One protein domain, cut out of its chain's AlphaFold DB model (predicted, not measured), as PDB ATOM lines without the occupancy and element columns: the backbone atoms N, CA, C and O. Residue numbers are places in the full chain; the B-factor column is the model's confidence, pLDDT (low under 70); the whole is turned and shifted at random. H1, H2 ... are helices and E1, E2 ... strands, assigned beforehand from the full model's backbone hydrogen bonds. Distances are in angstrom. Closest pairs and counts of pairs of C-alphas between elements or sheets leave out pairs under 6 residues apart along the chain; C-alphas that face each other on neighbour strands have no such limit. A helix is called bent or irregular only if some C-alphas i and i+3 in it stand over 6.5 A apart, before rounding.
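Overview. This is residues 10 to 170 of the 173 residues of an uncharacterized protein of Acidianus sp. RZ1 (UniProt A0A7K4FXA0). A three-stranded antiparallel sheet in the order E1, E5, E2 is sandwiched between helices, with H9 and H5 over one face and H1 over the other, three layers in all. Far from this body, beyond the ends of the long strands E2 and E5, lies a small head made of the hairpin E3 and E4 with H7 and H8, while residues 35 to 41, around H2, stick out elsewhere. The printed part has 161 residues with nine named helices and five named strands, in the order H1 H2 H3 H4 E1 H5 H6 E2 E3 E4 H7 H8 E5 H9, and is mixed in class. It is loose, with a radius of gyration of the C-alphas of 20.5 A, and flat, spanning 64 by 53 by 27 A.

Arrangement. E5, residues 143 to 151, is the inner strand between the edge strands E1, residues 69 to 71, and E2, residues 102 to 109. E5 and E2 are antiparallel, with N 107 and O 145 at 2.7 A; E1 and E5 are too, with N 70 and O 150 at 2.8 A. H1, residues 10 to 27, is over E5 and E2 at a height of 10.4 A. On the opposite face, H9, residues 152 to 168, is over E5 and E2 at a height of 9.2 A; it is irregular, with C-alphas 153 and 156 at 7.9 A. H5, residues 78 to 86, is on the same face as H9; they only just touch, only at their ends, with 3 pairs of C-alphas within 8 A, the closest Cys 80 and Cys 168 at 5.6 A. H6, residues 88 to 97, only grazes the sheet; E1, H5, H6 and E2 form a split strand-helix-strand unit, E5 between its strands, with a right-handed crossover. H4, residues 57 to 65, touches residues 14 to 21 of H1, the closest C-alphas being Ala 21 and Phe 59 at 5.9 A. H3, residues 45 to 50, is close to H1 but not clearly touching, at 7.6 A between C-alphas 22 and 48. H2, residues 37 to 40, touches no helix. E3, residues 120 to 122, and E4, residues 127 to 129, form a hairpin, with N 121 and O 128 at 2.8 A. H7, residues 130 to 133, and H8, residues 135 to 139, touch only at the corner, C-alphas 131 and 138 being closest at 5.2 A. Every O i to N i+4 pair is within hydrogen-bond range in H1, H3, H4, H6 and H8, 4 of 5 in H5 and 9 of 13 in H9; H2 and H7 are too short for one.

Along the chain. H1 begins at C-alpha 10 (-0.550, 17.421, 136.727) and is 25.6 A long. E2 is 23.5 A and E5 26.9 A. H9, 23.6 A, ends at C-alpha 168 (15.467, 31.255, 140.495).

Size, cuts and confidence. The C-alphas of Glu 125 and Lys 153 are farthest apart, at 63.9 A. The printed part has no cut and no long link. Mean pLDDT of the printed part is 90.5; residues 111 to 117, 141 and 169 to 170 are under 70.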
ATOM      1  N   VAL A  10      -0.175  18.828 136.483       92.81
ATOM      2  CA  VAL A  10      -0.550  17.421 136.727       92.81
ATOM      3  C   VAL A  10      -0.835  16.676 135.419       92.81
ATOM      4  O   VAL A  10      -0.470  15.511 135.306       92.81
ATOM      5  N   VAL A  11      -1.444  17.337 134.428       91.88
ATOM      6  CA  VAL A  11      -1.716  16.735 133.113       91.88
ATOM      7  C   VAL A  11      -0.397  16.448 132.402       91.88
ATOM      8  O   VAL A  11      -0.161  15.310 132.012       91.88
ATOM      9  N   GLY A  12       0.511  17.429 132.334       91.88
ATOM     10  CA  GLY A  12       1.830  17.205 131.734       91.88
ATOM     11  C   GLY A  12       2.653  16.141 132.456       91.88
ATOM     12  O   GLY A  12       3.303  15.336 131.799       91.88
ATOM     13  N   MET A  13       2.570  16.062 133.790       95.38
ATOM     14  CA  MET A  13       3.214  14.983 134.546       95.38
ATOM     15  C   MET A  13       2.719  13.609 134.082       95.38
ATOM     16  O   MET A  13       3.537  12.748 133.773       95.38
ATOM     17  N   TYR A  14       1.403  13.390 134.014       96.19
ATOM     18  CA  TYR A  14       0.864  12.092 133.598       96.19
ATOM     19  C   TYR A  14       1.101  11.797 132.115       96.19
ATOM     20  O   TYR A  14       1.399  10.653 131.782       96.19
ATOM     21  N   ASN A  15       1.065  12.805 131.242       94.25
ATOM     22  CA  ASN A  15       1.426  12.647 129.832       94.25
ATOM     23  C   ASN A  15       2.893  12.232 129.666       94.25
ATOM     24  O   ASN A  15       3.201  11.359 128.854       94.25
ATOM     25  N   ALA A  16       3.795  12.815 130.459       94.62
ATOM     26  CA  ALA A  16       5.203  12.448 130.451       94.62
ATOM     27  C   ALA A  16       5.415  11.028 131.000       94.62
ATOM     28  O   ALA A  16       6.093  10.224 130.364       94.62
ATOM     29  N   VAL A  17       4.782  10.677 132.127       96.75
ATOM     30  CA  VAL A  17       4.833   9.313 132.687       96.75
ATOM     31  C   VAL A  17       4.310   8.281 131.683       96.75
ATOM     32  O   VAL A  17       4.958   7.257 131.472       96.75
ATOM     33  N   LEU A  18       3.180   8.553 131.022       96.50
ATOM     34  CA  LEU A  18       2.624   7.673 129.993       96.50
ATOM     35  C   LEU A  18       3.573   7.533 128.801       96.50
ATOM     36  O   LEU A  18       3.830   6.418 128.355       96.50
ATOM     37  N   SER A  19       4.144   8.640 128.325       94.81
ATOM     38  CA  SER A  19       5.139   8.629 127.247       94.81
ATOM     39  C   SER A  19       6.352   7.762 127.596       94.81
ATOM     40  O   SER A  19       6.791   6.959 126.775       94.81
ATOM     41  N   HIS A  20       6.859   7.860 128.830       95.38
ATOM     42  CA  HIS A  20       7.952   7.011 129.308       95.38
ATOM     43  C   HIS A  20       7.553   5.533 129.394       95.38
ATOM     44  O   HIS A  20       8.339   4.673 128.994       95.38
ATOM     45  N   ALA A  21       6.336   5.228 129.852       96.31
ATOM     46  CA  ALA A  21       5.820   3.863 129.882       96.31
ATOM     47  C   ALA A  21       5.722   3.263 128.469       96.31
ATOM     48  O   ALA A  21       6.193   2.152 128.242       96.31
ATOM     49  N   ILE A  22       5.177   4.010 127.502       95.56
ATOM     50  CA  ILE A  22       5.070   3.593 126.094       95.56
ATOM     51  C   ILE A  22       6.459   3.377 125.484       95.56
ATOM     52  O   ILE A  22       6.700   2.350 124.853       95.56
ATOM     53  N   ALA A  23       7.396   4.304 125.704       94.00
ATOM     54  CA  ALA A  23       8.770   4.161 125.229       94.00
ATOM     55  C   ALA A  23       9.446   2.907 125.808       94.00
ATOM     56  O   ALA A  23      10.164   2.201 125.098       94.00
ATOM     57  N   GLU A  24       9.186   2.588 127.079       94.75
ATOM     58  CA  GLU A  24       9.656   1.346 127.688       94.75
ATOM     59  C   GLU A  24       9.004   0.107 127.057       94.75
ATOM     60  O   GLU A  24       9.715  -0.858 126.776       94.75
ATOM     61  N   MET A  25       7.691   0.131 126.792       95.94
ATOM     62  CA  MET A  25       7.001  -0.967 126.101       95.94
ATOM     63  C   MET A  25       7.604  -1.233 124.723       95.94
ATOM     64  O   MET A  25       7.829  -2.389 124.379       95.94
ATOM     65  N   ILE A  26       7.902  -0.176 123.965       94.75
ATOM     66  CA  ILE A  26       8.546  -0.279 122.650       94.75
ATOM     67  C   ILE A  26       9.955  -0.861 122.795       94.75
ATOM     68  O   ILE A  26      10.303  -1.814 122.106       94.75
ATOM     69  N   LYS A  27      10.761  -0.340 123.731       92.94
ATOM     70  CA  LYS A  27      12.135  -0.816 123.969       92.94
ATOM     71  C   LYS A  27      12.194  -2.290 124.386       92.94
ATOM     72  O   LYS A  27      13.176  -2.964 124.097       92.94
ATOM     73  N   LYS A  28      11.176  -2.769 125.101       95.31
ATOM     74  CA  LYS A  28      11.031  -4.166 125.533       95.31
ATOM     75  C   LYS A  28      10.291  -5.045 124.518       95.31
ATOM     76  O   LYS A  28       9.997  -6.189 124.848       95.31
ATOM     77  N   GLU A  29       9.948  -4.517 123.342       95.75
ATOM     78  CA  GLU A  29       9.195  -5.226 122.296       95.75
ATOM     79  C   GLU A  29       7.815  -5.746 122.762       95.75
ATOM     80  O   GLU A  29       7.258  -6.683 122.197       95.75
ATOM     81  N   ILE A  30       7.224  -5.121 123.789       96.00
ATOM     82  CA  ILE A  30       5.874  -5.445 124.292       96.00
ATOM     83  C   ILE A  30       4.804  -4.943 123.316       96.00
ATOM     84  O   ILE A  30       3.755  -5.569 123.140       96.00
ATOM     85  N   ILE A  31       5.068  -3.785 122.706       94.56
ATOM     86  CA  ILE A  31       4.268  -3.197 121.635       94.56
ATOM     87  C   ILE A  31       5.196  -2.757 120.505       94.56
ATOM     88  O   ILE A  31       6.356  -2.417 120.742       94.56
ATOM     89  N   SER A  32       4.655  -2.686 119.296       91.06
ATOM     90  CA  SER A  32       5.323  -2.090 118.141       91.06
ATOM     91  C   SER A  32       4.551  -0.847 117.697       91.06
ATOM     92  O   SER A  32       3.321  -0.828 117.826       91.06
ATOM     93  N   PRO A  33       5.235   0.195 117.192       87.94
ATOM     94  CA  PRO A  33       4.568   1.282 116.491       87.94
ATOM     95  C   PRO A  33       3.700   0.728 115.348       87.94
ATOM     96  O   PRO A  33       4.108  -0.230 114.691       87.94
ATOM     97  N   PRO A  34       2.496   1.273 115.123       89.12
ATOM     98  CA  PRO A  34       1.634   0.798 114.051       89.12
ATOM     99  C   PRO A  34       2.200   1.201 112.682       89.12
ATOM    100  O   PRO A  34       2.278   2.387 112.370       89.12
ATOM    101  N   ASP A  35       2.539   0.213 111.853       90.75
ATOM    102  CA  ASP A  35       3.064   0.432 110.494       90.75
ATOM    103  C   ASP A  35       1.961   0.475 109.421       90.75
ATOM    104  O   ASP A  35       2.176   0.940 108.300       90.75
ATOM    105  N   LYS A  36       0.765  -0.029 109.748       94.12
ATOM    106  CA  LYS A  36      -0.396  -0.099 108.850       94.12
ATOM    107  C   LYS A  36      -1.638   0.487 109.508       94.12
ATOM    108  O   LYS A  36      -1.749   0.542 110.734       94.12
ATOM    109  N   ILE A  37      -2.611   0.877 108.683       93.56
ATOM    110  CA  ILE A  37      -3.885   1.451 109.140       93.56
ATOM    111  C   ILE A  37      -4.600   0.483 110.091       93.56
ATOM    112  O   ILE A  37      -5.106   0.895 111.132       93.56
ATOM    113  N   GLU A  38      -4.603  -0.811 109.776       93.31
ATOM    114  CA  GLU A  38      -5.274  -1.835 110.579       93.31
ATOM    115  C   GLU A  38      -4.647  -1.999 111.969       93.31
ATOM    116  O   GLU A  38      -5.345  -2.346 112.925       93.31
ATOM    117  N   ASP A  39      -3.344  -1.745 112.089       89.19
ATOM    118  CA  ASP A  39      -2.622  -1.788 113.360       89.19
ATOM    119  C   ASP A  39      -2.869  -0.509 114.163       89.19
ATOM    120  O   ASP A  39      -3.093  -0.572 115.373       89.19
ATOM    121  N   PHE A  40      -2.946   0.639 113.484       92.56
ATOM    122  CA  PHE A  40      -3.305   1.912 114.106       92.56
ATOM    123  C   PHE A  40      -4.706   1.868 114.727       92.56
ATOM    124  O   PHE A  40      -4.893   2.311 115.856       92.56
ATOM    125  N   LEU A  41      -5.682   1.250 114.049       92.69
ATOM    126  CA  LEU A  41      -7.045   1.087 114.575       92.69
ATOM    127  C   LEU A  41      -7.108   0.257 115.868       92.69
ATOM    128  O   LEU A  41      -8.053   0.394 116.643       92.69
ATOM    129  N   LYS A  42      -6.115  -0.603 116.116       89.69
ATOM    130  CA  LYS A  42      -6.006  -1.392 117.353       89.69
ATOM    131  C   LYS A  42      -5.244  -0.651 118.451       89.69
ATOM    132  O   LYS A  42      -5.338  -1.038 119.619       89.69
ATOM    133  N   PHE A  43      -4.511   0.405 118.099       91.88
ATOM    134  CA  PHE A  43      -3.684   1.191 119.005       91.88
ATOM    135  C   PHE A  43      -4.546   2.151 119.837       91.88
ATOM    136  O   PHE A  43      -4.626   3.352 119.597       91.88
ATOM    137  N   THR A  44      -5.249   1.576 120.809       94.12
ATOM    138  CA  THR A  44      -6.217   2.261 121.674       94.12
ATOM    139  C   THR A  44      -5.683   2.420 123.095       94.12
ATOM    140  O   THR A  44      -4.778   1.695 123.516       94.12
ATOM    141  N   ASP A  45      -6.309   3.297 123.881       93.88
ATOM    142  CA  ASP A  45      -6.011   3.440 125.312       93.88
ATOM    143  C   ASP A  45      -6.124   2.097 126.045       93.88
ATOM    144  O   ASP A  45      -5.245   1.733 126.820       93.88
ATOM    145  N   PHE A  46      -7.162   1.306 125.750       95.12
ATOM    146  CA  PHE A  46      -7.338  -0.029 126.330       95.12
ATOM    147  C   PHE A  46      -6.175  -0.963 126.006       95.12
ATOM    148  O   PHE A  46      -5.704  -1.683 126.888       95.12
ATOM    149  N   TYR A  47      -5.697  -0.939 124.759       94.44
ATOM    150  CA  TYR A  47      -4.542  -1.731 124.360       94.44
ATOM    151  C   TYR A  47      -3.312  -1.345 125.186       94.44
ATOM    152  O   TYR A  47      -2.719  -2.220 125.812       94.44
ATOM    153  N   LEU A  48      -2.990  -0.052 125.278       94.44
ATOM    154  CA  LEU A  48      -1.845   0.436 126.054       94.44
ATOM    155  C   LEU A  48      -1.966   0.108 127.549       94.44
ATOM    156  O   LEU A  48      -1.034  -0.437 128.143       94.44
ATOM    157  N   LEU A  49      -3.127   0.378 128.151       95.31
ATOM    158  CA  LEU A  49      -3.380   0.110 129.567       95.31
ATOM    159  C   LEU A  49      -3.268  -1.386 129.899       95.31
ATOM    160  O   LEU A  49      -2.704  -1.735 130.934       95.31
ATOM    161  N   SER A  50      -3.715  -2.277 129.003       95.56
ATOM    162  CA  SER A  50      -3.603  -3.737 129.185       95.56
ATOM    163  C   SER A  50      -2.158  -4.255 129.225       95.56
ATOM    164  O   SER A  50      -1.913  -5.377 129.666       95.56
ATOM    165  N   LYS A  51      -1.188  -3.458 128.760       96.62
ATOM    166  CA  LYS A  51       0.237  -3.815 128.732       96.62
ATOM    167  C   LYS A  51       1.025  -3.228 129.901       96.62
ATOM    168  O   LYS A  51       2.206  -3.541 130.038       96.62
ATOM    169  N   LEU A  52       0.402  -2.423 130.766       96.12
ATOM    170  CA  LEU A  52       1.099  -1.770 131.879       96.12
ATOM    171  C   LEU A  52       1.682  -2.748 132.907       96.12
ATOM    172  O   LEU A  52       2.666  -2.419 133.561       96.12
ATOM    173  N   ASP A  53       1.157  -3.967 133.013       95.38
ATOM    174  CA  ASP A  53       1.740  -5.006 133.875       95.38
ATOM    175  C   ASP A  53       3.136  -5.473 133.429       95.38
ATOM    176  O   ASP A  53       3.822  -6.165 134.177       95.38
ATOM    177  N   GLN A  54       3.565  -5.102 132.221       96.19
ATOM    178  CA  GLN A  54       4.833  -5.528 131.625       96.19
ATOM    179  C   GLN A  54       5.913  -4.424 131.654       96.19
ATOM    180  O   GLN A  54       7.074  -4.659 131.294       96.19
ATOM    181  N   VAL A  55       5.562  -3.215 132.109       95.62
ATOM    182  CA  VAL A  55       6.521  -2.123 132.348       95.62
ATOM    183  C   VAL A  55       6.953  -2.071 133.814       95.62
ATOM    184  O   VAL A  55       6.458  -2.823 134.651       95.62
ATOM    185  N   LYS A  56       7.906  -1.191 134.133       95.00
ATOM    186  CA  LYS A  56       8.263  -0.831 135.509       95.00
ATOM    187  C   LYS A  56       7.025  -0.575 136.372       95.00
ATOM    188  O   LYS A  56       6.123   0.172 135.983       95.00
ATOM    189  N   GLU A  57       7.039  -1.144 137.575       96.94
ATOM    190  CA  GLU A  57       5.971  -1.006 138.569       96.94
ATOM    191  C   GLU A  57       5.661   0.468 138.861       96.94
ATOM    192  O   GLU A  57       4.503   0.848 138.964       96.94
ATOM    193  N   GLU A  58       6.678   1.335 138.872       97.62
ATOM    194  CA  GLU A  58       6.515   2.770 139.106       97.62
ATOM    195  C   GLU A  58       5.613   3.455 138.073       97.62
ATOM    196  O   GLU A  58       4.852   4.358 138.423       97.62
ATOM    197  N   PHE A  59       5.697   3.052 136.802       96.94
ATOM    198  CA  PHE A  59       4.864   3.616 135.739       96.94
ATOM    199  C   PHE A  59       3.445   3.061 135.793       96.94
ATOM    200  O   PHE A  59       2.485   3.823 135.672       96.94
ATOM    201  N   LYS A  60       3.306   1.752 136.032       96.81
ATOM    202  CA  LYS A  60       2.007   1.111 136.252       96.81
ATOM    203  C   LYS A  60       1.256   1.776 137.404       96.81
ATOM    204  O   LYS A  60       0.112   2.190 137.232       96.81
ATOM    205  N   ASP A  61       1.910   1.914 138.551       97.06
ATOM    206  CA  ASP A  61       1.318   2.469 139.764       97.06
ATOM    207  C   ASP A  61       0.902   3.927 139.587       97.06
ATOM    208  O   ASP A  61      -0.188   4.339 139.996       97.06
ATOM    209  N   ALA A  62       1.736   4.707 138.902       96.69
ATOM    210  CA  ALA A  62       1.402   6.077 138.563       96.69
ATOM    211  C   ALA A  62       0.159   6.162 137.669       96.69
ATOM    212  O   ALA A  62      -0.726   6.969 137.942       96.69
ATOM    213  N   LEU A  63       0.060   5.335 136.628       96.56
ATOM    214  CA  LEU A  63      -1.009   5.442 135.633       96.56
ATOM    215  C   LEU A  63      -2.333   4.823 136.098       96.56
ATOM    216  O   LEU A  63      -3.384   5.426 135.887       96.56
ATOM    217  N   LEU A  64      -2.298   3.662 136.760       96.06
ATOM    218  CA  LEU A  64      -3.503   2.956 137.213       96.06
ATOM    219  C   LEU A  64      -3.993   3.432 138.582       96.06
ATOM    220  O   LEU A  64      -5.199   3.551 138.797       96.06
ATOM    221  N   TYR A  65      -3.071   3.719 139.504       96.06
ATOM    222  CA  TYR A  65      -3.407   4.010 140.902       96.06
ATOM    223  C   TYR A  65      -3.112   5.450 141.315       96.06
ATOM    224  O   TYR A  65      -3.463   5.849 142.425       96.06
ATOM    225  N   ARG A  66      -2.515   6.260 140.429       94.19
ATOM    226  CA  ARG A  66      -2.136   7.658 140.700       94.19
ATOM    227  C   ARG A  66      -1.171   7.802 141.879       94.19
ATOM    228  O   ARG A  66      -1.255   8.770 142.634       94.19
ATOM    229  N   THR A  67      -0.231   6.870 142.030       95.12
ATOM    230  CA  THR A  67       0.737   6.862 143.138       95.12
ATOM    231  C   THR A  67       2.192   6.982 142.664       95.12
ATOM    232  O   THR A  67       2.511   6.913 141.482       95.12
ATOM    233  N   GLY A  68       3.109   7.238 143.604       94.50
ATOM    234  CA  GLY A  68       4.557   7.194 143.366       94.50
ATOM    235  C   GLY A  68       5.184   8.485 142.827       94.50
ATOM    236  O   GLY A  68       6.184   8.937 143.391       94.50
ATOM    237  N   PHE A  69       4.615   9.084 141.777       96.69
ATOM    238  CA  PHE A  69       5.121  10.330 141.189       96.69
ATOM    239  C   PHE A  69       4.576  11.577 141.887       96.69
ATOM    240  O   PHE A  69       3.403  11.661 142.250       96.69
ATOM    241  N   LYS A  70       5.446  12.572 142.054       95.31
ATOM    242  CA  LYS A  70       5.119  13.896 142.580       95.31
ATOM    243  C   LYS A  70       5.644  14.953 141.620       95.31
ATOM    244  O   LYS A  70       6.728  14.810 141.063       95.31
ATOM    245  N   ARG A  71       4.899  16.046 141.482       94.19
ATOM    246  CA  ARG A  71       5.380  17.254 140.807       94.19
ATOM    247  C   ARG A  71       5.967  18.234 141.810       94.19
ATOM    248  O   ARG A  71       5.454  18.374 142.925       94.19
ATOM    249  N   VAL A  72       6.963  18.991 141.376       94.25
ATOM    250  CA  VAL A  72       7.347  20.221 142.062       94.25
ATOM    251  C   VAL A  72       6.215  21.234 141.871       94.25
ATOM    252  O   VAL A  72       5.653  21.368 140.785       94.25
ATOM    253  N   LYS A  73       5.790  21.899 142.954       88.88
ATOM    254  CA  LYS A  73       4.588  22.753 142.914       88.88
ATOM    255  C   LYS A  73       4.759  24.024 142.081       88.88
ATOM    256  O   LYS A  73       3.754  24.603 141.680       88.88
ATOM    257  N   VAL A  74       6.003  24.446 141.895       90.38
ATOM    258  CA  VAL A  74       6.397  25.671 141.204       90.38
ATOM    259  C   VAL A  74       6.707  25.321 139.754       90.38
ATOM    260  O   VAL A  74       7.550  24.460 139.511       90.38
ATOM    261  N   ASP A  75       6.029  25.986 138.824       90.19
ATOM    262  CA  ASP A  75       6.299  25.869 137.391       90.19
ATOM    263  C   ASP A  75       7.534  26.721 137.025       90.19
ATOM    264  O   ASP A  75       7.776  27.780 137.611       90.19
ATOM    265  N   ILE A  76       8.314  26.264 136.049       91.81
ATOM    266  CA  ILE A  76       9.505  26.943 135.526       91.81
ATOM    267  C   ILE A  76       9.056  27.856 134.387       91.81
ATOM    268  O   ILE A  76       8.531  27.382 133.384       91.81
ATOM    269  N   THR A  77       9.236  29.163 134.540       90.31
ATOM    270  CA  THR A  77       8.782  30.182 133.578       90.31
ATOM    271  C   THR A  77       9.810  31.309 133.459       90.31
ATOM    272  O   THR A  77      10.733  31.403 134.275       90.31
ATOM    273  N   GLY A  78       9.666  32.156 132.434       86.94
ATOM    274  CA  GLY A  78      10.475  33.367 132.253       86.94
ATOM    275  C   GLY A  78      11.983  33.101 132.271       86.94
ATOM    276  O   GLY A  78      12.463  32.147 131.663       86.94
ATOM    277  N   ASN A  79      12.735  33.917 133.014       86.81
ATOM    278  CA  ASN A  79      14.195  33.800 133.102       86.81
ATOM    279  C   ASN A  79      14.670  32.454 133.669       86.81
ATOM    280  O   ASN A  79      15.719  31.962 133.261       86.81
ATOM    281  N   CYS A  80      13.893  31.821 134.555       89.88
ATOM    282  CA  CYS A  80      14.256  30.500 135.067       89.88
ATOM    283  C   CYS A  80      14.192  29.438 133.962       89.88
ATOM    284  O   CYS A  80      14.998  28.515 133.945       89.88
ATOM    285  N   LEU A  81      13.292  29.584 132.983       91.25
ATOM    286  CA  LEU A  81      13.241  28.673 131.839       91.25
ATOM    287  C   LEU A  81      14.523  28.740 130.995       91.25
ATOM    288  O   LEU A  81      14.972  27.710 130.495       91.25
ATOM    289  N   ASN A  82      15.153  29.914 130.889       89.38
ATOM    290  CA  ASN A  82      16.435  30.066 130.194       89.38
ATOM    291  C   ASN A  82      17.573  29.337 130.930       89.38
ATOM    292  O   ASN A  82      18.391  28.683 130.287       89.38
ATOM    293  N   GLU A  83      17.587  29.388 132.266       91.50
ATOM    294  CA  GLU A  83      18.546  28.639 133.094       91.50
ATOM    295  C   GLU A  83      18.368  27.121 132.946       91.50
ATOM    296  O   GLU A  83      19.338  26.375 132.857       91.50
ATOM    297  N   PHE A  84      17.129  26.635 132.860       94.19
ATOM    298  CA  PHE A  84      16.884  25.215 132.594       94.19
ATOM    299  C   PHE A  84      17.223  24.827 131.148       94.19
ATOM    300  O   PHE A  84      17.779  23.754 130.910       94.19
ATOM    301  N   SER A  85      16.974  25.718 130.185       91.38
ATOM    302  CA  SER A  85      17.312  25.507 128.771       91.38
ATOM    303  C   SER A  85      18.821  25.365 128.554       91.38
ATOM    304  O   SER A  85      19.246  24.531 127.753       91.38
ATOM    305  N   SER A  86      19.646  26.117 129.293       92.81
ATOM    306  CA  SER A  86      21.112  26.006 129.222       92.81
ATOM    307  C   SER A  86      21.643  24.676 129.783       92.81
ATOM    308  O   SER A  86      22.744  24.253 129.433       92.81
ATOM    309  N   ARG A  87      20.835  23.971 130.589       94.88
ATOM    310  CA  ARG A  87      21.155  22.686 131.240       94.88
ATOM    311  C   ARG A  87      20.468  21.484 130.596       94.88
ATOM    312  O   ARG A  87      20.451  20.398 131.172       94.88
ATOM    313  N   LYS A  88      19.899  21.640 129.399       93.88
ATOM    314  CA  LYS A  88      19.077  20.602 128.751       93.88
ATOM    315  C   LYS A  88      19.805  19.262 128.582       93.88
ATOM    316  O   LYS A  88      19.189  18.215 128.764       93.88
ATOM    317  N   THR A  89      21.106  19.286 128.293       96.44
ATOM    318  CA  THR A  89      21.935  18.071 128.198       96.44
ATOM    319  C   THR A  89      22.059  17.360 129.544       96.44
ATOM    320  O   THR A  89      21.766  16.175 129.633       96.44
ATOM    321  N   GLU A  90      22.401  18.097 130.603       97.19
ATOM    322  CA  GLU A  90      22.520  17.574 131.970       97.19
ATOM    323  C   GLU A  90      21.190  16.975 132.456       97.19
ATOM    324  O   GLU A  90      21.141  15.872 132.992       97.19
ATOM    325  N   ILE A  91      20.085  17.687 132.219       96.81
ATOM    326  CA  ILE A  91      18.728  17.229 132.543       96.81
ATOM    327  C   ILE A  91      18.402  15.927 131.814       96.81
ATOM    328  O   ILE A  91      17.863  15.001 132.418       96.81
ATOM    329  N   LYS A  92      18.731  15.841 130.522       96.06
ATOM    330  CA  LYS A  92      18.502  14.639 129.722       96.06
ATOM    331  C   LYS A  92      19.278  13.442 130.280       96.06
ATOM    332  O   LYS A  92      18.695  12.371 130.420       96.06
ATOM    333  N   GLU A  93      20.545  13.622 130.637       97.44
ATOM    334  CA  GLU A  93      21.372  12.569 131.245       97.44
ATOM    335  C   GLU A  93      20.786  12.087 132.585       97.44
ATOM    336  O   GLU A  93      20.714  10.884 132.845       97.44
ATOM    337  N   ASP A  94      20.280  13.003 133.412       97.69
ATOM    338  CA  ASP A  94      19.609  12.677 134.675       97.69
ATOM    339  C   ASP A  94      18.253  11.963 134.460       97.69
ATOM    340  O   ASP A  94      17.884  11.044 135.203       97.69
ATOM    341  N   MET A  95      17.509  12.307 133.403       96.19
ATOM    342  CA  MET A  95      16.300  11.573 133.003       96.19
ATOM    343  C   MET A  95      16.633  10.150 132.529       96.19
ATOM    344  O   MET A  95      15.942   9.192 132.889       96.19
ATOM    345  N   GLU A  96      17.698   9.987 131.745       94.62
ATOM    346  CA  GLU A  96      18.149   8.689 131.233       94.62
ATOM    347  C   GLU A  96      18.687   7.787 132.350       94.62
ATOM    348  O   GLU A  96      18.291   6.621 132.438       94.62
ATOM    349  N   SER A  97      19.524   8.322 133.243       95.81
ATOM    350  CA  SER A  97      20.134   7.570 134.348       95.81
ATOM    351  C   SER A  97      19.102   7.058 135.355       95.81
ATOM    352  O   SER A  97      19.231   5.958 135.894       95.81
ATOM    353  N   THR A  98      18.020   7.812 135.559       95.88
ATOM    354  CA  THR A  98      16.881   7.389 136.384       95.88
ATOM    355  C   THR A  98      15.888   6.511 135.618       95.88
ATOM    356  O   THR A  98      14.907   6.032 136.190       95.88
ATOM    357  N   GLY A  99      16.112   6.288 134.321       93.69
ATOM    358  CA  GLY A  99      15.229   5.533 133.445       93.69
ATOM    359  C   GLY A  99      13.814   6.110 133.382       93.69
ATOM    360  O   GLY A  99      12.858   5.332 133.412       93.69
ATOM    361  N   GLY A 100      13.693   7.441 133.351       94.25
ATOM    362  CA  GLY A 100      12.424   8.175 133.301       94.25
ATOM    363  C   GLY A 100      11.726   8.359 134.653       94.25
ATOM    364  O   GLY A 100      10.572   8.780 134.690       94.25
ATOM    365  N   LEU A 101      12.382   8.033 135.774       96.81
ATOM    366  CA  LEU A 101      11.830   8.287 137.110       96.81
ATOM    367  C   LEU A 101      12.007   9.743 137.559       96.81
ATOM    368  O   LEU A 101      11.273  10.188 138.438       96.81
ATOM    369  N   PHE A 102      12.949  10.478 136.969       97.94
ATOM    370  CA  PHE A 102      13.000  11.938 136.976       97.94
ATOM    371  C   PHE A 102      12.536  12.449 135.608       97.94
ATOM    372  O   PHE A 102      12.909  11.893 134.578       97.94
ATOM    373  N   ILE A 103      11.696  13.483 135.612       96.69
ATOM    374  CA  ILE A 103      11.041  14.030 134.427       96.69
ATOM    375  C   ILE A 103      11.181  15.548 134.440       96.69
ATOM    376  O   ILE A 103      10.778  16.217 135.394       96.69
ATOM    377  N   TYR A 104      11.659  16.074 133.320       96.31
ATOM    378  CA  TYR A 104      11.533  17.473 132.947       96.31
ATOM    379  C   TYR A 104      10.662  17.556 131.691       96.31
ATOM    380  O   TYR A 104      10.934  16.885 130.696       96.31
ATOM    381  N   HIS A 105       9.580  18.330 131.757       94.81
ATOM    382  CA  HIS A 105       8.609  18.439 130.670       94.81
ATOM    383  C   HIS A 105       8.341  19.906 130.343       94.81
ATOM    384  O   HIS A 105       7.866  20.649 131.203       94.81
ATOM    385  N   GLU A 106       8.659  20.298 129.108       92.75
ATOM    386  CA  GLU A 106       8.423  21.632 128.552       92.75
ATOM    387  C   GLU A 106       7.072  21.659 127.829       92.75
ATOM    388  O   GLU A 106       6.736  20.746 127.075       92.75
ATOM    389  N   PHE A 107       6.319  22.725 128.059       89.00
ATOM    390  CA  PHE A 107       5.119  23.086 127.328       89.00
ATOM    391  C   PHE A 107       5.413  24.352 126.531       89.00
ATOM    392  O   PHE A 107       5.911  25.336 127.089       89.00
ATOM    393  N   GLU A 108       5.062  24.328 125.255       86.12
ATOM    394  CA  GLU A 108       5.254  25.439 124.334       86.12
ATOM    395  C   GLU A 108       4.035  25.519 123.417       86.12
ATOM    396  O   GLU A 108       3.626  24.511 122.842       86.12
ATOM    397  N   ASP A 109       3.404  26.689 123.363       80.12
ATOM    398  CA  ASP A 109       2.354  26.996 122.394       80.12
ATOM    399  C   ASP A 109       2.408  28.485 122.045       80.12
ATOM    400  O   ASP A 109       2.673  29.336 122.904       80.12
ATOM    401  N   VAL A 110       2.140  28.798 120.780       70.44
ATOM    402  CA  VAL A 110       2.025  30.164 120.285       70.44
ATOM    403  C   VAL A 110       0.542  30.451 120.024       70.44
ATOM    404  O   VAL A 110       0.012  30.083 118.968       70.44
ATOM    405  N   PRO A 111      -0.159  31.137 120.948       63.25
ATOM    406  CA  PRO A 111      -1.554  31.484 120.733       63.25
ATOM    407  C   PRO A 111      -1.661  32.384 119.495       63.25
ATOM    408  O   PRO A 111      -1.122  33.487 119.474       63.25
ATOM    409  N   TYR A 112      -2.381  31.913 118.473       60.03
ATOM    410  CA  TYR A 112      -2.530  32.576 117.167       60.03
ATOM    411  C   TYR A 112      -1.251  32.622 116.320       60.03
ATOM    412  O   TYR A 112      -0.906  33.650 115.726       60.03
ATOM    413  N   GLU A 113      -0.563  31.488 116.200       66.31
ATOM    414  CA  GLU A 113       0.350  31.272 115.080       66.31
ATOM    415  C   GLU A 113      -0.421  31.357 113.747       66.31
ATOM    416  O   GLU A 113      -1.185  30.471 113.370       66.31
ATOM    417  N   GLU A 114      -0.255  32.468 113.021       60.84
ATOM    418  CA  GLU A 114      -0.852  32.664 111.689       60.84
ATOM    419  C   GLU A 114      -0.106  31.873 110.589       60.84
ATOM    420  O   GLU A 114      -0.467  31.932 109.411       60.84
ATOM    421  N   THR A 115       0.916  31.095 110.955       59.66
ATOM    422  CA  THR A 115       1.654  30.180 110.078       59.66
ATOM    423  C   THR A 115       0.759  29.020 109.636       59.66
ATOM    424  O   THR A 115       0.642  27.986 110.283       59.66
ATOM    425  N   GLY A 116       0.101  29.198 108.487       62.00
ATOM    426  CA  GLY A 116      -0.644  28.156 107.773       62.00
ATOM    427  C   GLY A 116      -2.168  28.298 107.812       62.00
ATOM    428  O   GLY A 116      -2.832  27.754 106.930       62.00
ATOM    429  N   ARG A 117      -2.735  29.046 108.773       65.56
ATOM    430  CA  ARG A 117      -4.183  29.353 108.852       65.56
ATOM    431  C   ARG A 117      -4.451  30.762 109.413       65.56
ATOM    432  O   ARG A 117      -5.003  30.885 110.505       65.56
ATOM    433  N   PRO A 118      -4.062  31.830 108.697       78.31
ATOM    434  CA  PRO A 118      -4.339  33.194 109.134       78.31
ATOM    435  C   PRO A 118      -5.849  33.468 109.178       78.31
ATOM    436  O   PRO A 118      -6.588  33.083 108.267       78.31
ATOM    437  N   LEU A 119      -6.305  34.154 110.229       82.88
ATOM    438  CA  LEU A 119      -7.655  34.709 110.270       82.88
ATOM    439  C   LEU A 119      -7.625  36.098 109.638       82.88
ATOM    440  O   LEU A 119      -6.890  36.969 110.098       82.88
ATOM    441  N   TYR A 120      -8.443  36.307 108.613       89.25
ATOM    442  CA  TYR A 120      -8.576  37.602 107.955       89.25
ATOM    443  C   TYR A 120      -9.807  38.351 108.459       89.25
ATOM    444  O   TYR A 120     -10.863  37.754 108.676       89.25
ATOM    445  N   ILE A 121      -9.670  39.663 108.615       89.19
ATOM    446  CA  ILE A 121     -10.739  40.587 108.978       89.19
ATOM    447  C   ILE A 121     -10.892  41.603 107.855       89.19
ATOM    448  O   ILE A 121      -9.906  42.145 107.364       89.19
ATOM    449  N   PHE A 122     -12.139  41.857 107.465       92.00
ATOM    450  CA  PHE A 122     -12.503  43.004 106.646       92.00
ATOM    451  C   PHE A 122     -12.981  44.128 107.567       92.00
ATOM    452  O   PHE A 122     -13.964  43.949 108.286       92.00
ATOM    453  N   ASP A 123     -12.278  45.259 107.566       82.50
ATOM    454  CA  ASP A 123     -12.567  46.409 108.438       82.50
ATOM    455  C   ASP A 123     -13.539  47.430 107.815       82.50
ATOM    456  O   ASP A 123     -13.907  48.412 108.459       82.50
ATOM    457  N   GLY A 124     -13.991  47.178 106.581       88.25
ATOM    458  CA  GLY A 124     -14.826  48.084 105.789       88.25
ATOM    459  C   GLY A 124     -14.081  48.741 104.625       88.25
ATOM    460  O   GLY A 124     -14.727  49.145 103.659       88.25
ATOM    461  N   GLU A 125     -12.746  48.781 104.664       92.19
ATOM    462  CA  GLU A 125     -11.901  49.366 103.614       92.19
ATOM    463  C   GLU A 125     -10.950  48.334 103.002       92.19
ATOM    464  O   GLU A 125     -10.764  48.293 101.783       92.19
ATOM    465  N   LYS A 126     -10.363  47.469 103.832       93.38
ATOM    466  CA  LYS A 126      -9.352  46.492 103.425       93.38
ATOM    467  C   LYS A 126      -9.492  45.185 104.194       93.38
ATOM    468  O   LYS A 126     -10.141  45.090 105.232       93.38
ATOM    469  N   VAL A 127      -8.864  44.151 103.645       91.94
ATOM    470  CA  VAL A 127      -8.703  42.862 104.316       91.94
ATOM    471  C   VAL A 127      -7.299  42.806 104.907       91.94
ATOM    472  O   VAL A 127      -6.316  42.956 104.182       91.94
ATOM    473  N   GLU A 128      -7.199  42.571 106.209       91.56
ATOM    474  CA  GLU A 128      -5.932  42.370 106.919       91.56
ATOM    475  C   GLU A 128      -6.013  41.165 107.864       91.56
ATOM    476  O   GLU A 128      -7.082  40.581 108.042       91.56
ATOM    477  N   THR A 129      -4.888  40.729 108.437       88.31
ATOM    478  CA  THR A 129      -4.916  39.620 109.401       88.31
ATOM    479  C   THR A 129      -5.387  40.098 110.774       88.31
ATOM    480  O   THR A 129      -5.203  41.260 111.142       88.31
ATOM    481  N   LEU A 130      -5.976  39.200 111.566       86.94
ATOM    482  CA  LEU A 130      -6.413  39.496 112.932       86.94
ATOM    483  C   LEU A 130      -5.262  40.077 113.770       86.94
ATOM    484  O   LEU A 130      -5.477  41.009 114.550       86.94
ATOM    485  N   LYS A 131      -4.043  39.551 113.606       84.38
ATOM    486  CA  LYS A 131      -2.856  40.039 114.319       84.38
ATOM    487  C   LYS A 131      -2.459  41.465 113.925       84.38
ATOM    488  O   LYS A 131      -1.955  42.204 114.773       84.38
ATOM    489  N   ALA A 132      -2.682  41.865 112.671       85.75
ATOM    490  CA  ALA A 132      -2.455  43.236 112.215       85.75
ATOM    491  C   ALA A 132      -3.516  44.199 112.781       85.75
ATOM    492  O   ALA A 132      -3.158  45.244 113.337       85.75
ATOM    493  N   ALA A 133      -4.784  43.777 112.762       87.69
ATOM    494  CA  ALA A 133      -5.921  44.602 113.167       87.69
ATOM    495  C   ALA A 133      -6.029  44.804 114.688       87.69
ATOM    496  O   ALA A 133      -6.544  45.821 115.152       87.69
ATOM    497  N   SER A 134      -5.568  43.840 115.496       85.38
ATOM    498  CA  SER A 134      -5.771  43.842 116.949       85.38
ATOM    499  C   SER A 134      -4.471  43.958 117.741       85.38
ATOM    500  O   SER A 134      -3.669  43.027 117.823       85.38
ATOM    501  N   THR A 135      -4.311  45.085 118.443       85.69
ATOM    502  CA  THR A 135      -3.205  45.294 119.393       85.69
ATOM    503  C   THR A 135      -3.210  44.262 120.525       85.69
ATOM    504  O   THR A 135      -2.138  43.847 120.960       85.69
ATOM    505  N   ILE A 136      -4.390  43.806 120.964       85.88
ATOM    506  CA  ILE A 136      -4.514  42.775 122.005       85.88
ATOM    507  C   ILE A 136      -3.928  41.458 121.499       85.88
ATOM    508  O   ILE A 136      -3.067  40.885 122.157       85.88
ATOM    509  N   ILE A 137      -4.335  41.006 120.310       83.00
ATOM    510  CA  ILE A 137      -3.831  39.751 119.735       83.00
ATOM    511  C   ILE A 137      -2.333  39.844 119.464       83.00
ATOM    512  O   ILE A 137      -1.597  38.915 119.774       83.00
ATOM    513  N   ARG A 138      -1.854  40.991 118.975       80.25
ATOM    514  CA  ARG A 138      -0.420  41.238 118.797       80.25
ATOM    515  C   ARG A 138       0.373  41.153 120.106       80.25
ATOM    516  O   ARG A 138       1.540  40.781 120.067       80.25
ATOM    517  N   SER A 139      -0.237  41.516 121.235       79.25
ATOM    518  CA  SER A 139       0.397  41.468 122.558       79.25
ATOM    519  C   SER A 139       0.372  40.089 123.220       79.25
ATOM    520  O   SER A 139       1.071  39.894 124.212       79.25
ATOM    521  N   LEU A 140      -0.407  39.135 122.696       79.31
ATOM    522  CA  LEU A 140      -0.373  37.760 123.180       79.31
ATOM    523  C   LEU A 140       0.955  37.130 122.752       79.31
ATOM    524  O   LEU A 140       1.204  36.907 121.568       79.31
ATOM    525  N   SER A 141       1.830  36.903 123.728       69.81
ATOM    526  CA  SER A 141       3.113  36.246 123.527       69.81
ATOM    527  C   SER A 141       2.964  34.728 123.506       69.81
ATOM    528  O   SER A 141       1.958  34.168 123.948       69.81
ATOM    529  N   GLU A 142       4.016  34.067 123.038       80.94
ATOM    530  CA  GLU A 142       4.235  32.642 123.250       80.94
ATOM    531  C   GLU A 142       4.089  32.279 124.735       80.94
ATOM    532  O   GLU A 142       4.540  33.010 125.626       80.94
ATOM    533  N   ILE A 143       3.452  31.141 124.996       83.00
ATOM    534  CA  ILE A 143       3.295  30.581 126.331       83.00
ATOM    535  C   ILE A 143       4.317  29.457 126.457       83.00
ATOM    536  O   ILE A 143       4.139  28.379 125.893       83.00
ATOM    537  N   ARG A 144       5.380  29.706 127.227       88.31
ATOM    538  CA  ARG A 144       6.419  28.710 127.519       88.31
ATOM    539  C   ARG A 144       6.512  28.453 129.004       88.31
ATOM    540  O   ARG A 144       6.629  29.386 129.803       88.31
ATOM    541  N   LYS A 145       6.519  27.181 129.381       90.56
ATOM    542  CA  LYS A 145       6.778  26.779 130.762       90.56
ATOM    543  C   LYS A 145       7.316  25.365 130.832       90.56
ATOM    544  O   LYS A 145       7.111  24.582 129.918       90.56
ATOM    545  N   ALA A 146       7.923  25.003 131.948       93.56
ATOM    546  CA  ALA A 146       8.314  23.628 132.206       93.56
ATOM    547  C   ALA A 146       7.937  23.186 133.616       93.56
ATOM    548  O   ALA A 146       7.687  23.998 134.509       93.56
ATOM    549  N   ILE A 147       7.883  21.876 133.819       95.19
ATOM    550  CA  ILE A 147       7.643  21.265 135.123       95.19
ATOM    551  C   ILE A 147       8.708  20.221 135.417       95.19
ATOM    552  O   ILE A 147       9.244  19.578 134.514       95.19
ATOM    553  N   ILE A 148       8.948  20.016 136.709       96.62
ATOM    554  CA  ILE A 148       9.713  18.883 137.217       96.62
ATOM    555  C   ILE A 148       8.737  17.916 137.877       96.62
ATOM    556  O   ILE A 148       7.958  18.303 138.757       96.62
ATOM    557  N   ALA A 149       8.817  16.650 137.492       97.00
ATOM    558  CA  ALA A 149       8.148  15.556 138.172       97.00
ATOM    559  C   ALA A 149       9.135  14.435 138.477       97.00
ATOM    560  O   ALA A 149      10.131  14.255 137.782       97.00
ATOM    561  N   TYR A 150       8.886  13.695 139.548       97.81
ATOM    562  CA  TYR A 150       9.775  12.623 139.960       97.81
ATOM    563  C   TYR A 150       9.056  11.561 140.785       97.81
ATOM    564  O   TYR A 150       8.146  11.850 141.565       97.81
ATOM    565  N   HIS A 151       9.494  10.318 140.635       98.06
ATOM    566  CA  HIS A 151       9.151   9.228 141.532       98.06
ATOM    567  C   HIS A 151       9.993   9.307 142.813       98.06
ATOM    568  O   HIS A 151      11.142   9.748 142.774       98.06
ATOM    569  N   LYS A 152       9.487   8.790 143.944       94.94
ATOM    570  CA  LYS A 152      10.224   8.736 145.231       94.94
ATOM    571  C   LYS A 152      11.649   8.161 145.123       94.94
ATOM    572  O   LYS A 152      12.535   8.565 145.861       94.94
ATOM    573  N   LYS A 153      11.890   7.241 144.180       96.81
ATOM    574  CA  LYS A 153      13.216   6.635 143.943       96.81
ATOM    575  C   LYS A 153      14.224   7.585 143.270       96.81
ATOM    576  O   LYS A 153      15.418   7.335 143.354       96.81
ATOM    577  N   ALA A 154      13.765   8.663 142.631       97.25
ATOM    578  CA  ALA A 154      14.596   9.665 141.957       97.25
ATOM    579  C   ALA A 154      14.650  11.006 142.720       97.25
ATOM    580  O   ALA A 154      15.058  12.026 142.169       97.25
ATOM    581  N   GLU A 155      14.250  11.019 143.996       96.44
ATOM    582  CA  GLU A 155      14.162  12.238 144.809       96.44
ATOM    583  C   GLU A 155      15.507  12.966 144.948       96.44
ATOM    584  O   GLU A 155      15.547  14.190 144.884       96.44
ATOM    585  N   ASN A 156      16.622  12.238 145.043       96.25
ATOM    586  CA  ASN A 156      17.955  12.849 145.113       96.25
ATOM    587  C   ASN A 156      18.296  13.662 143.856       96.25
ATOM    588  O   ASN A 156      18.818  14.771 143.968       96.25
ATOM    589  N   VAL A 157      17.957  13.136 142.674       97.00
ATOM    590  CA  VAL A 157      18.141  13.828 141.391       97.00
ATOM    591  C   VAL A 157      17.193  15.021 141.307       97.00
ATOM    592  O   VAL A 157      17.614  16.126 140.986       97.00
ATOM    593  N   ALA A 158      15.930  14.854 141.699       96.19
ATOM    594  CA  ALA A 158      14.977  15.961 141.721       96.19
ATOM    595  C   ALA A 158      15.417  17.102 142.656       96.19
ATOM    596  O   ALA A 158      15.298  18.273 142.298       96.19
ATOM    597  N   ASN A 159      15.980  16.778 143.824       96.38
ATOM    598  CA  ASN A 159      16.440  17.755 144.811       96.38
ATOM    599  C   ASN A 159      17.527  18.691 144.274       96.38
ATOM    600  O   ASN A 159      17.569  19.856 144.669       96.38
ATOM    601  N   LYS A 160      18.380  18.216 143.360       95.44
ATOM    602  CA  LYS A 160      19.357  19.049 142.644       95.44
ATOM    603  C   LYS A 160      18.659  20.190 141.897       95.44
ATOM    604  O   LYS A 160      18.992  21.352 142.107       95.44
ATOM    605  N   TYR A 161      17.633  19.878 141.110       95.31
ATOM    606  CA  TYR A 161      16.901  20.866 140.311       95.31
ATOM    607  C   TYR A 161      15.906  21.700 141.119       95.31
ATOM    608  O   TYR A 161      15.657  22.856 140.785       95.31
ATOM    609  N   ILE A 162      15.371  21.158 142.216       93.81
ATOM    610  CA  ILE A 162      14.545  21.925 143.156       93.81
ATOM    611  C   ILE A 162      15.353  23.073 143.771       93.81
ATOM    612  O   ILE A 162      14.811  24.165 143.917       93.81
ATOM    613  N   LYS A 163      16.638  22.859 144.094       93.12
ATOM    614  CA  LYS A 163      17.520  23.925 144.598       93.12
ATOM    615  C   LYS A 163      17.721  25.029 143.562       93.12
ATOM    616  O   LYS A 163      17.487  26.188 143.878       93.12
ATOM    617  N   ILE A 164      18.015  24.661 142.314       91.62
ATOM    618  CA  ILE A 164      18.141  25.617 141.199       91.62
ATOM    619  C   ILE A 164      16.844  26.429 141.042       91.62
ATOM    620  O   ILE A 164      16.861  27.651 140.939       91.62
ATOM    621  N   LEU A 165      15.687  25.766 141.109       90.69
ATOM    622  CA  LEU A 165      14.390  26.437 141.028       90.69
ATOM    623  C   LEU A 165      14.112  27.371 142.221       90.69
ATOM    624  O   LEU A 165      13.417  28.377 142.074       90.69
ATOM    625  N   GLN A 166      14.621  27.052 143.412       87.94
ATOM    626  CA  GLN A 166      14.542  27.938 144.577       87.94
ATOM    627  C   GLN A 166      15.460  29.154 144.423       87.94
ATOM    628  O   GLN A 166      15.058  30.254 144.790       87.94
ATOM    629  N   GLU A 167      16.641  28.982 143.833       84.88
ATOM    630  CA  GLU A 167      17.561  30.076 143.505       84.88
ATOM    631  C   GLU A 167      16.952  31.002 142.443       84.88
ATOM    632  O   GLU A 167      16.997  32.222 142.598       84.88
ATOM    633  N   CYS A 168      16.238  30.456 141.453       80.44
ATOM    634  CA  CYS A 168      15.467  31.255 140.495       80.44
ATOM    635  C   CYS A 168      14.437  32.185 141.162       80.44
ATOM    636  O   CYS A 168      14.124  33.237 140.613       80.44
ATOM    637  N   LYS A 169      13.900  31.828 142.340       63.22
ATOM    638  CA  LYS A 169      12.948  32.678 143.079       63.22
ATOM    639  C   LYS A 169      13.593  33.897 143.755       63.22
ATOM    640  O   LYS A 169      12.878  34.639 144.426       63.22
ATOM    641  N   THR A 170      14.899  34.122 143.600       46.69
ATOM    642  CA  THR A 170      15.604  35.266 144.213       46.69
ATOM    643  C   THR A 170      15.818  36.470 143.299       46.69
ATOM    644  O   THR A 170      16.333  37.487 143.756       46.69
TER     645      THR A 170